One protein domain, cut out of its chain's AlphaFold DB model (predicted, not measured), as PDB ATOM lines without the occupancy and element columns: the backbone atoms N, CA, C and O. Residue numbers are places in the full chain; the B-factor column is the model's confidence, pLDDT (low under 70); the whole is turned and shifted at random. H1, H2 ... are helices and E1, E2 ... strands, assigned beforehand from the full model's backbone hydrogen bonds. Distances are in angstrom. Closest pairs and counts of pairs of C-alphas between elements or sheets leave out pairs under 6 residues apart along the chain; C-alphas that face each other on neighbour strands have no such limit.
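This is residues 3 to 80 of the 80 residues of an uncharacterized protein of Penicillium chrysogenum (UniProt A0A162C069). A small two-stranded sheet, E1 and E2, sits with the short helix H2 at one end of a loose, open model, and two long excursions of chain reach from there toward the other end. One is a loop of residues 7 to 35 that goes out to the short helix H1 and comes back to E2; the other is the link of residues 48 to 61, which leads to the long helix H3, and the stretch of residues 58 to 68 sticks out. The printed part has 78 residues, with three named helices and two named strands in the order E1, H1, E2, H2, H3; the sheet is antiparallel and the class is mixed, helices and strands. The whole is loose, with a radius of gyration of the C-alphas of 15.1 A, and elongated, spanning 45 by 26 by 24 A.

Look first at the sheet, where E1, residues 3 to 6, and E2, residues 36 to 40, are antiparallel neighbours, with 142 degrees between their directions. The C-alphas of Cys 4 and Phe 38 face each other at 4.9 A. N 3 and O 39 at 2.8 A, and N 5 and O 37 at 2.9 A, are within hydrogen-bond range. H2, residues 41 to 47, follows E2 by a tight link. Its closest C-alphas to E1 are those of Lys 41 and Asp 3, 5.6 A apart. H1, residues 15 to 20, and H3, residues 62 to 78, are apart, and H3 is also apart from E1, E2 and H2. In H1, H2 and H3 every O i to N i+4 pair is within hydrogen-bond range.

Find C-alpha 3 at (-51.884, -47.697, -8.824), where E1 begins; it runs 10.1 A to C-alpha 6. E2 runs 12.8 A from C-alpha 36 at (-45.826, -41.350, -12.934) to C-alpha 40. H1 measures 8.7 A and H2 9.9 A from first to last C-alpha. H3, the longest helix, runs 24.9 A from C-alpha 62 to C-alpha 78 at (-41.442, -17.592, -37.980).

The two C-alphas farthest apart are those of Lys 41 and Glu 78, at 45.2 A. The printed part has no cut, and it ends at residue 80, the chain's last. The links from H1 to E2, 15 residues, and from H2 to H3, 14 residues, are long; the link from E1 to H1, 8 residues, is short. The mean pLDDT of the printed part is 87.6, and residue 80 is the one printed residue under 70.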
ATOM      1  N   ASP A   3     -51.993 -47.451  -7.397       79.62
ATOM      2  CA  ASP A   3     -51.884 -47.697  -8.824       79.62
ATOM      3  C   ASP A   3     -51.186 -46.491  -9.470       79.62
ATOM      4  O   ASP A   3     -51.107 -45.417  -8.862       79.62
ATOM      5  N   CYS A   4     -50.616 -46.678 -10.653       84.81
ATOM      6  CA  CYS A   4     -49.758 -45.684 -11.288       84.81
ATOM      7  C   CYS A   4     -50.399 -45.176 -12.577       84.81
ATOM      8  O   CYS A   4     -50.431 -45.904 -13.566       84.81
ATOM      9  N   ALA A   5     -50.853 -43.923 -12.558       88.19
ATOM     10  CA  ALA A   5     -51.243 -43.207 -13.765       88.19
ATOM     11  C   ALA A   5     -50.006 -42.614 -14.445       88.19
ATOM     12  O   ALA A   5     -49.030 -42.270 -13.772       88.19
ATOM     13  N   HIS A   6     -50.059 -42.465 -15.765       88.88
ATOM     14  CA  HIS A   6     -48.989 -41.845 -16.544       88.88
ATOM     15  C   HIS A   6     -49.483 -40.531 -17.149       88.88
ATOM     16  O   HIS A   6     -50.564 -40.493 -17.729       88.88
ATOM     17  N   VAL A   7     -48.708 -39.452 -17.002       83.50
ATOM     18  CA  VAL A   7     -49.076 -38.123 -17.536       83.50
ATOM     19  C   VAL A   7     -49.046 -38.131 -19.063       83.50
ATOM     20  O   VAL A   7     -49.959 -37.636 -19.717       83.50
ATOM     21  N   LEU A   8     -48.000 -38.727 -19.622       85.19
ATOM     22  CA  LEU A   8     -47.887 -39.086 -21.025       85.19
ATOM     23  C   LEU A   8     -48.160 -40.585 -21.150       85.19
ATOM     24  O   LEU A   8     -47.487 -41.383 -20.491       85.19
ATOM     25  N   ALA A   9     -49.127 -40.964 -21.984       84.50
ATOM     26  CA  ALA A   9     -49.454 -42.366 -22.223       84.50
ATOM     27  C   ALA A   9     -48.212 -43.130 -22.700       84.50
ATOM     28  O   ALA A   9     -47.526 -42.699 -23.627       84.50
ATOM     29  N   ILE A  10     -47.909 -44.266 -22.068       86.44
ATOM     30  CA  ILE A  10     -46.720 -45.067 -22.400       86.44
ATOM     31  C   ILE A  10     -46.855 -45.763 -23.760       86.44
ATOM     32  O   ILE A  10     -45.854 -46.201 -24.328       86.44
ATOM     33  N   GLU A  11     -48.088 -45.879 -24.252       84.62
ATOM     34  CA  GLU A  11     -48.463 -46.448 -25.539       84.62
ATOM     35  C   GLU A  11     -48.379 -45.437 -26.695       84.62
ATOM     36  O   GLU A  11     -48.583 -45.836 -27.839       84.62
ATOM     37  N   ASP A  12     -48.090 -44.153 -26.432       83.12
ATOM     38  CA  ASP A  12     -47.969 -43.138 -27.487       83.12
ATOM     39  C   ASP A  12     -46.707 -43.370 -28.341       83.12
ATOM     40  O   ASP A  12     -45.568 -43.075 -27.954       83.12
ATOM     41  N   ASP A  13     -46.923 -43.889 -29.548       83.81
ATOM     42  CA  ASP A  13     -45.891 -44.187 -30.537       83.81
ATOM     43  C   ASP A  13     -45.416 -42.949 -31.320       83.81
ATOM     44  O   ASP A  13     -44.436 -43.018 -32.065       83.81
ATOM     45  N   GLN A  14     -46.036 -41.784 -31.113       86.56
ATOM     46  CA  GLN A  14     -45.702 -40.531 -31.794       86.56
ATOM     47  C   GLN A  14     -44.673 -39.681 -31.036       86.56
ATOM     48  O   GLN A  14     -44.448 -38.525 -31.396       86.56
ATOM     49  N   THR A  15     -43.980 -40.246 -30.044       84.50
ATOM     50  CA  THR A  15     -42.932 -39.557 -29.261       84.50
ATOM     51  C   THR A  15     -41.934 -38.800 -30.154       84.50
ATOM     52  O   THR A  15     -41.661 -37.622 -29.920       84.50
ATOM     53  N   ASP A  16     -41.455 -39.411 -31.243       87.06
ATOM     54  CA  ASP A  16     -40.522 -38.767 -32.184       87.06
ATOM     55  C   ASP A  16     -41.113 -37.527 -32.871       87.06
ATOM     56  O   ASP A  16     -40.408 -36.549 -33.139       87.06
ATOM     57  N   ARG A  17     -42.416 -37.552 -33.167       89.31
ATOM     58  CA  ARG A  17     -43.137 -36.419 -33.754       89.31
ATOM     59  C   ARG A  17     -43.232 -35.273 -32.754       89.31
ATOM     60  O   ARG A  17     -43.014 -34.125 -33.135       89.31
ATOM     61  N   TRP A  18     -43.506 -35.583 -31.490       87.19
ATOM     62  CA  TRP A  18     -43.593 -34.597 -30.416       87.19
ATOM     63  C   TRP A  18     -42.242 -33.956 -30.098       87.19
ATOM     64  O   TRP A  18     -42.180 -32.740 -29.917       87.19
ATOM     65  N   VAL A  19     -41.152 -34.733 -30.129       88.38
ATOM     66  CA  VAL A  19     -39.781 -34.206 -30.011       88.38
ATOM     67  C   VAL A  19     -39.456 -33.278 -31.182       88.38
ATOM     68  O   VAL A  19     -38.961 -32.173 -30.968       88.38
ATOM     69  N   LYS A  20     -39.765 -33.680 -32.425       86.81
ATOM     70  CA  LYS A  20     -39.556 -32.827 -33.613       86.81
ATOM     71  C   LYS A  20     -40.370 -31.536 -33.561       86.81
ATOM     72  O   LYS A  20     -39.906 -30.511 -34.044       86.81
ATOM     73  N   ALA A  21     -41.564 -31.590 -32.977       84.12
ATOM     74  CA  ALA A  21     -42.416 -30.427 -32.761       84.12
ATOM     75  C   ALA A  21     -41.988 -29.565 -31.557       84.12
ATOM     76  O   ALA A  21     -42.609 -28.536 -31.317       84.12
ATOM     77  N   GLY A  22     -40.971 -29.974 -30.788       82.62
ATOM     78  CA  GLY A  22     -40.511 -29.255 -29.597       82.62
ATOM     79  C   GLY A  22     -41.485 -29.288 -28.414       82.62
ATOM     80  O   GLY A  22     -41.313 -28.513 -27.479       82.62
ATOM     81  N   LEU A  23     -42.493 -30.170 -28.439       83.38
ATOM     82  CA  LEU A  23     -43.504 -30.292 -27.378       83.38
ATOM     83  C   LEU A  23     -42.996 -31.078 -26.167       83.38
ATOM     84  O   LEU A  23     -43.449 -30.864 -25.047       83.38
ATOM     85  N   ILE A  24     -42.057 -31.995 -26.392       85.69
ATOM     86  CA  ILE A  24     -41.385 -32.758 -25.341       85.69
ATOM     87  C   ILE A  24     -39.875 -32.708 -25.559       85.69
ATOM     88  O   ILE A  24     -39.391 -32.524 -26.678       85.69
ATOM     89  N   LEU A  25     -39.121 -32.870 -24.473       81.94
ATOM     90  CA  LEU A  25     -37.668 -32.786 -24.515       81.94
ATOM     91  C   LEU A  25     -37.054 -33.937 -25.337       81.94
ATOM     92  O   LEU A  25     -37.539 -35.073 -25.304       81.94
ATOM     93  N   PRO A  26     -35.934 -33.687 -26.038       75.56
ATOM     94  CA  PRO A  26     -35.147 -34.760 -26.621       75.56
ATOM     95  C   PRO A  26     -34.750 -35.765 -25.533       75.56
ATOM     96  O   PRO A  26     -34.189 -35.377 -24.508       75.56
ATOM     97  N   ARG A  27     -34.997 -37.059 -25.778       78.94
ATOM     98  CA  ARG A  27     -34.771 -38.172 -24.830       78.94
ATOM     99  C   ARG A  27     -35.766 -38.255 -23.663       78.94
ATOM    100  O   ARG A  27     -35.449 -38.899 -22.663       78.94
ATOM    101  N   THR A  28     -36.962 -37.670 -23.780       81.88
ATOM    102  CA  THR A  28     -38.060 -37.977 -22.851       81.88
ATOM    103  C   THR A  28     -38.289 -39.487 -22.798       81.88
ATOM    104  O   THR A  28     -38.526 -40.134 -23.815       81.88
ATOM    105  N   ASN A  29     -38.200 -40.054 -21.597       84.81
ATOM    106  CA  ASN A  29     -38.474 -41.460 -21.347       84.81
ATOM    107  C   ASN A  29     -39.860 -41.580 -20.706       84.81
ATOM    108  O   ASN A  29     -40.039 -41.223 -19.547       84.81
ATOM    109  N   LEU A  30     -40.832 -42.113 -21.446       86.06
ATOM    110  CA  LEU A  30     -42.212 -42.269 -20.965       86.06
ATOM    111  C   LEU A  30     -42.332 -43.244 -19.782       86.06
ATOM    112  O   LEU A  30     -43.289 -43.182 -19.019       86.06
ATOM    113  N   LYS A  31     -41.345 -44.124 -19.592       85.06
ATOM    114  CA  LYS A  31     -41.277 -45.060 -18.457       85.06
ATOM    115  C   LYS A  31     -40.504 -44.489 -17.267       85.06
ATOM    116  O   LYS A  31     -40.220 -45.215 -16.314       85.06
ATOM    117  N   ALA A  32     -40.084 -43.227 -17.345       87.69
ATOM    118  CA  ALA A  32     -39.384 -42.573 -16.256       87.69
ATOM    119  C   ALA A  32     -40.346 -42.284 -15.096       87.69
ATOM    120  O   ALA A  32     -41.553 -42.126 -15.286       87.69
ATOM    121  N   LYS A  33     -39.807 -42.223 -13.877       87.69
ATOM    122  CA  LYS A  33     -40.618 -42.043 -12.663       87.69
ATOM    123  C   LYS A  33     -41.289 -40.673 -12.622       87.69
ATOM    124  O   LYS A  33     -42.309 -40.512 -11.971       87.69
ATOM    125  N   GLU A  34     -40.729 -39.703 -13.328       87.12
ATOM    126  CA  GLU A  34     -41.229 -38.340 -13.458       87.12
ATOM    127  C   GLU A  34     -42.540 -38.281 -14.256       87.12
ATOM    128  O   GLU A  34     -43.298 -37.328 -14.112       87.12
ATOM    129  N   ASN A  35     -42.828 -39.308 -15.066       88.06
ATOM    130  CA  ASN A  35     -44.083 -39.435 -15.806       88.06
ATOM    131  C   ASN A  35     -45.197 -40.121 -14.986       88.06
ATOM    132  O   ASN A  35     -46.309 -40.269 -15.481       88.06
ATOM    133  N   ALA A  36     -44.909 -40.570 -13.760       90.38
ATOM    134  CA  ALA A  36     -45.826 -41.350 -12.934       90.38
ATOM    135  C   ALA A  36     -46.538 -40.496 -11.874       90.38
ATOM    136  O   ALA A  36     -45.904 -39.760 -11.117       90.38
ATOM    137  N   ILE A  37     -47.853 -40.678 -11.749       89.75
ATOM    138  CA  ILE A  37     -48.667 -40.142 -10.655       89.75
ATOM    139  C   ILE A  37     -49.283 -41.305  -9.878       89.75
ATOM    140  O   ILE A  37     -50.046 -42.110 -10.412       89.75
ATOM    141  N   PHE A  38     -48.976 -41.378  -8.582       90.81
ATOM    142  CA  PHE A  38     -49.563 -42.382  -7.699       90.81
ATOM    143  C   PHE A  38     -51.004 -42.019  -7.349       90.81
ATOM    144  O   PHE A  38     -51.265 -41.010  -6.696       90.81
ATOM    145  N   LEU A  39     -51.933 -42.890  -7.730       90.44
ATOM    146  CA  LEU A  39     -53.358 -42.758  -7.457       90.44
ATOM    147  C   LEU A  39     -53.890 -44.006  -6.756       90.44
ATOM    148  O   LEU A  39     -53.313 -45.088  -6.816       90.44
ATOM    149  N   CYS A  40     -55.019 -43.886  -6.061       93.12
ATOM    150  CA  CYS A  40     -55.775 -45.083  -5.710       93.12
ATOM    151  C   CYS A  40     -56.502 -45.608  -6.961       93.12
ATOM    152  O   CYS A  40     -56.777 -44.843  -7.886       93.12
ATOM    153  N   LYS A  41     -56.852 -46.900  -6.985       89.81
ATOM    154  CA  LYS A  41     -57.487 -47.538  -8.156       89.81
ATOM    155  C   LYS A  41     -58.696 -46.769  -8.700       89.81
ATOM    156  O   LYS A  41     -58.803 -46.584  -9.903       89.81
ATOM    157  N   SER A  42     -59.593 -46.295  -7.833       92.00
ATOM    158  CA  SER A  42     -60.770 -45.534  -8.273       92.00
ATOM    159  C   SER A  42     -60.390 -44.211  -8.931       92.00
ATOM    160  O   SER A  42     -60.986 -43.851  -9.940       92.00
ATOM    161  N   CYS A  43     -59.395 -43.505  -8.390       92.31
ATOM    162  CA  CYS A  43     -58.921 -42.258  -8.976       92.31
ATOM    163  C   CYS A  43     -58.249 -42.494 -10.331       92.31
ATOM    164  O   CYS A  43     -58.489 -41.731 -11.258       92.31
ATOM    165  N   HIS A  44     -57.472 -43.570 -10.465       91.94
ATOM    166  CA  HIS A  44     -56.867 -43.951 -11.740       91.94
ATOM    167  C   HIS A  44     -57.934 -44.243 -12.806       91.94
ATOM    168  O   HIS A  44     -57.910 -43.636 -13.867       91.94
ATOM    169  N   CYS A  45     -58.952 -45.055 -12.487       90.62
ATOM    170  CA  CYS A  45     -60.056 -45.320 -13.417       90.62
ATOM    171  C   CYS A  45     -60.818 -44.051 -13.838       90.62
ATOM    172  O   CYS A  45     -61.328 -43.986 -14.951       90.62
ATOM    173  N   GLN A  46     -60.947 -43.067 -12.942       92.75
ATOM    174  CA  GLN A  46     -61.593 -41.790 -13.261       92.75
ATOM    175  C   GLN A  46     -60.695 -40.874 -14.096       92.75
ATOM    176  O   GLN A  46     -61.223 -40.112 -14.896       92.75
ATOM    177  N   PHE A  47     -59.378 -40.944 -13.915       90.38
ATOM    178  CA  PHE A  47     -58.405 -40.208 -14.717       90.38
ATOM    179  C   PHE A  47     -58.343 -40.740 -16.159       90.38
ATOM    180  O   PHE A  47     -58.425 -39.955 -17.097       90.38
ATOM    181  N   ASP A  48     -58.320 -42.063 -16.343       88.06
ATOM    182  CA  ASP A  48     -58.247 -42.709 -17.666       88.06
ATOM    183  C   ASP A  48     -59.568 -42.662 -18.464       88.06
ATOM    184  O   ASP A  48     -59.627 -43.084 -19.623       88.06
ATOM    185  N   ASN A  49     -60.667 -42.183 -17.870       90.00
ATOM    186  CA  ASN A  49     -61.956 -42.125 -18.553       90.00
ATOM    187  C   ASN A  49     -61.985 -40.994 -19.590       90.00
ATOM    188  O   ASN A  49     -62.345 -39.859 -19.284       90.00
ATOM    189  N   ALA A  50     -61.696 -41.340 -20.845       87.38
ATOM    190  CA  ALA A  50     -61.662 -40.402 -21.966       87.38
ATOM    191  C   ALA A  50     -62.993 -39.672 -22.248       87.38
ATOM    192  O   ALA A  50     -62.979 -38.597 -22.843       87.38
ATOM    193  N   TYR A  51     -64.144 -40.233 -21.853       91.75
ATOM    194  CA  TYR A  51     -65.457 -39.635 -22.136       91.75
ATOM    195  C   TYR A  51     -65.936 -38.694 -21.034       91.75
ATOM    196  O   TYR A  51     -66.617 -37.709 -21.311       91.75
ATOM    197  N   ASN A  52     -65.637 -39.026 -19.779       90.50
ATOM    198  CA  ASN A  52     -66.063 -38.251 -18.622       90.50
ATOM    199  C   ASN A  52     -65.063 -38.440 -17.474       90.50
ATOM    200  O   ASN A  52     -65.315 -39.253 -16.575       90.50
ATOM    201  N   PRO A  53     -63.913 -37.748 -17.521       89.56
ATOM    202  CA  PRO A  53     -62.905 -37.885 -16.491       89.56
ATOM    203  C   PRO A  53     -63.409 -37.259 -15.189       89.56
ATOM    204  O   PRO A  53     -63.703 -36.067 -15.125       89.56
ATOM    205  N   GLY A  54     -63.505 -38.061 -14.130       91.06
ATOM    206  CA  GLY A  54     -63.862 -37.569 -12.796       91.06
ATOM    207  C   GLY A  54     -62.699 -36.883 -12.074       91.06
ATOM    208  O   GLY A  54     -62.898 -36.292 -11.013       91.06
ATOM    209  N   ILE A  55     -61.484 -36.988 -12.622       89.88
ATOM    210  CA  ILE A  55     -60.251 -36.411 -12.081       89.88
ATOM    211  C   ILE A  55     -59.422 -35.846 -13.227       89.88
ATOM    212  O   ILE A  55     -59.182 -36.529 -14.218       89.88
ATOM    213  N   VAL A  56     -58.938 -34.618 -13.049       88.50
ATOM    214  CA  VAL A  56     -58.007 -33.946 -13.959       88.50
ATOM    215  C   VAL A  56     -56.921 -33.243 -13.151       88.50
ATOM    216  O   VAL A  56     -57.171 -32.778 -12.036       88.50
ATOM    217  N   PHE A  57     -55.715 -33.161 -13.709       85.44
ATOM    218  CA  PHE A  57     -54.610 -32.418 -13.112       85.44
ATOM    219  C   PHE A  57     -54.429 -31.095 -13.841       85.44
ATOM    220  O   PHE A  57     -54.334 -31.066 -15.066       85.44
ATOM    221  N   PHE A  58     -54.339 -30.011 -13.077       84.69
ATOM    222  CA  PHE A  58     -53.921 -28.717 -13.593       84.69
ATOM    223  C   PHE A  58     -52.503 -28.421 -13.108       84.69
ATOM    224  O   PHE A  58     -52.193 -28.690 -11.942       84.69
ATOM    225  N   PRO A  59     -51.634 -27.868 -13.967       84.56
ATOM    226  CA  PRO A  59     -50.352 -27.373 -13.510       84.56
ATOM    227  C   PRO A  59     -50.563 -26.229 -12.514       84.56
ATOM    228  O   PRO A  59     -51.442 -25.388 -12.690       84.56
ATOM    229  N   ALA A  60     -49.755 -26.210 -11.455       89.81
ATOM    230  CA  ALA A  60     -49.855 -25.184 -10.419       89.81
ATOM    231  C   ALA A  60     -49.375 -23.808 -10.913       89.81
ATOM    232  O   ALA A  60     -49.916 -22.783 -10.509       89.81
ATOM    233  N   ASP A  61     -48.377 -23.793 -11.797       92.19
ATOM    234  CA  ASP A  61     -47.812 -22.578 -12.380       92.19
ATOM    235  C   ASP A  61     -48.401 -22.331 -13.772       92.19
ATOM    236  O   ASP A  61     -47.789 -22.638 -14.793       92.19
ATOM    237  N   LEU A  62     -49.635 -21.830 -13.813       91.31
ATOM    238  CA  LEU A  62     -50.320 -21.553 -15.077       91.31
ATOM    239  C   LEU A  62     -49.592 -20.494 -15.918       91.31
ATOM    240  O   LEU A  62     -49.608 -20.590 -17.144       91.31
ATOM    241  N   GLU A  63     -48.942 -19.518 -15.280       94.25
ATOM    242  CA  GLU A  63     -48.265 -18.422 -15.980       94.25
ATOM    243  C   GLU A  63     -47.086 -18.946 -16.803       94.25
ATOM    244  O   GLU A  63     -46.950 -18.593 -17.975       94.25
ATOM    245  N   PHE A  64     -46.293 -19.865 -16.240       92.31
ATOM    246  CA  PHE A  64     -45.223 -20.534 -16.978       92.31
ATOM    247  C   PHE A  64     -45.731 -21.178 -18.275       92.31
ATOM    248  O   PHE A  64     -45.149 -20.967 -19.340       92.31
ATOM    249  N   PHE A  65     -46.826 -21.944 -18.207       89.31
ATOM    250  CA  PHE A  65     -47.373 -22.630 -19.382       89.31
ATOM    251  C   PHE A  65     -47.956 -21.651 -20.407       89.31
ATOM    252  O   PHE A  65     -47.792 -21.863 -21.607       89.31
ATOM    253  N   ILE A  66     -48.589 -20.564 -19.956       92.56
ATOM    254  CA  ILE A  66     -49.107 -19.511 -20.837       92.56
ATOM    255  C   ILE A  66     -47.966 -18.834 -21.603       92.56
ATOM    256  O   ILE A  66     -48.042 -18.687 -22.825       92.56
ATOM    257  N   GLU A  67     -46.907 -18.426 -20.907       95.56
ATOM    258  CA  GLU A  67     -45.763 -17.760 -21.532       95.56
ATOM    259  C   GLU A  67     -44.999 -18.706 -22.464       95.56
ATOM    260  O   GLU A  67     -44.594 -18.310 -23.563       95.56
ATOM    261  N   TRP A  68     -44.867 -19.979 -22.080       91.25
ATOM    262  CA  TRP A  68     -44.277 -21.000 -22.939       91.25
ATOM    263  C   TRP A  68     -45.072 -21.180 -24.241       91.25
ATOM    264  O   TRP A  68     -44.472 -21.175 -25.316       91.25
ATOM    265  N   GLU A  69     -46.405 -21.267 -24.165       92.00
ATOM    266  CA  GLU A  69     -47.285 -21.433 -25.332       92.00
ATOM    267  C   GLU A  69     -47.222 -20.216 -26.268       92.00
ATOM    268  O   GLU A  69     -47.097 -20.366 -27.484       92.00
ATOM    269  N   LYS A  70     -47.226 -18.990 -25.720       94.81
ATOM    270  CA  LYS A  70     -47.038 -17.763 -26.517       94.81
ATOM    271  C   LYS A  70     -45.703 -17.780 -27.264       94.81
ATOM    272  O   LYS A  70     -45.659 -17.460 -28.455       94.81
ATOM    273  N   ALA A  71     -44.622 -18.155 -26.579       92.12
ATOM    274  CA  ALA A  71     -43.296 -18.252 -27.179       92.12
ATOM    275  C   ALA A  71     -43.233 -19.349 -28.255       92.12
ATOM    276  O   ALA A  71     -42.620 -19.145 -29.303       92.12
ATOM    277  N   ASP A  72     -43.881 -20.494 -28.032       89.94
ATOM    278  CA  ASP A  72     -43.964 -21.572 -29.018       89.94
ATOM    279  C   ASP A  72     -44.734 -21.153 -30.271       89.94
ATOM    280  O   ASP A  72     -44.258 -21.346 -31.393       89.94
ATOM    281  N   GLN A  73     -45.870 -20.479 -30.096       90.06
ATOM    282  CA  GLN A  73     -46.656 -19.955 -31.205       90.06
ATOM    283  C   GLN A  73     -45.858 -18.953 -32.053       90.06
ATOM    284  O   GLN A  73     -45.947 -18.989 -33.283       90.06
ATOM    285  N   ALA A  74     -45.076 -18.070 -31.424       93.25
ATOM    286  CA  ALA A  74     -44.207 -17.131 -32.134       93.25
ATOM    287  C   ALA A  74     -43.147 -17.864 -32.976       93.25
ATOM    288  O   ALA A  74     -43.067 -17.628 -34.181       93.25
ATOM    289  N   ARG A  75     -42.426 -18.834 -32.388       88.75
ATOM    290  CA  ARG A  75     -41.434 -19.656 -33.110       88.75
ATOM    291  C   ARG A  75     -42.038 -20.373 -34.319       88.75
ATOM    292  O   ARG A  75     -41.424 -20.419 -35.381       88.75
ATOM    293  N   ARG A  76     -43.245 -20.932 -34.180       84.88
ATOM    294  CA  ARG A  76     -43.929 -21.636 -35.280       84.88
ATOM    295  C   ARG A  76     -44.382 -20.707 -36.399       84.88
ATOM    296  O   ARG A  76     -44.397 -21.136 -37.544       84.88
ATOM    297  N   LYS A  77     -44.748 -19.460 -36.085       89.75
ATOM    298  CA  LYS A  77     -45.086 -18.448 -37.099       89.75
ATOM    299  C   LYS A  77     -43.867 -18.018 -37.910       89.75
ATOM    300  O   LYS A  77     -44.016 -17.755 -39.090       89.75
ATOM    301  N   GLU A  78     -42.692 -17.944 -37.290       87.12
ATOM    302  CA  GLU A  78     -41.442 -17.592 -37.980       87.12
ATOM    303  C   GLU A  78     -40.904 -18.728 -38.864       87.12
ATOM    304  O   GLU A  78     -40.207 -18.472 -39.840       87.12
ATOM    305  N   ALA A  79     -41.218 -19.980 -38.522       75.75
ATOM    306  CA  ALA A  79     -40.783 -21.168 -39.258       75.75
ATOM    307  C   ALA A  79     -41.716 -21.586 -40.418       75.75
ATOM    308  O   ALA A  79     -41.395 -22.554 -41.113       75.75
ATOM    309  N   ALA A  80     -42.862 -20.914 -40.590       65.94
ATOM    310  CA  ALA A  80     -43.879 -21.183 -41.613       65.94
ATOM    311  C   ALA A  80     -43.730 -20.250 -42.823       65.94
ATOM    312  O   ALA A  80     -43.950 -20.740 -43.954       65.94
TER     313      ALA A  80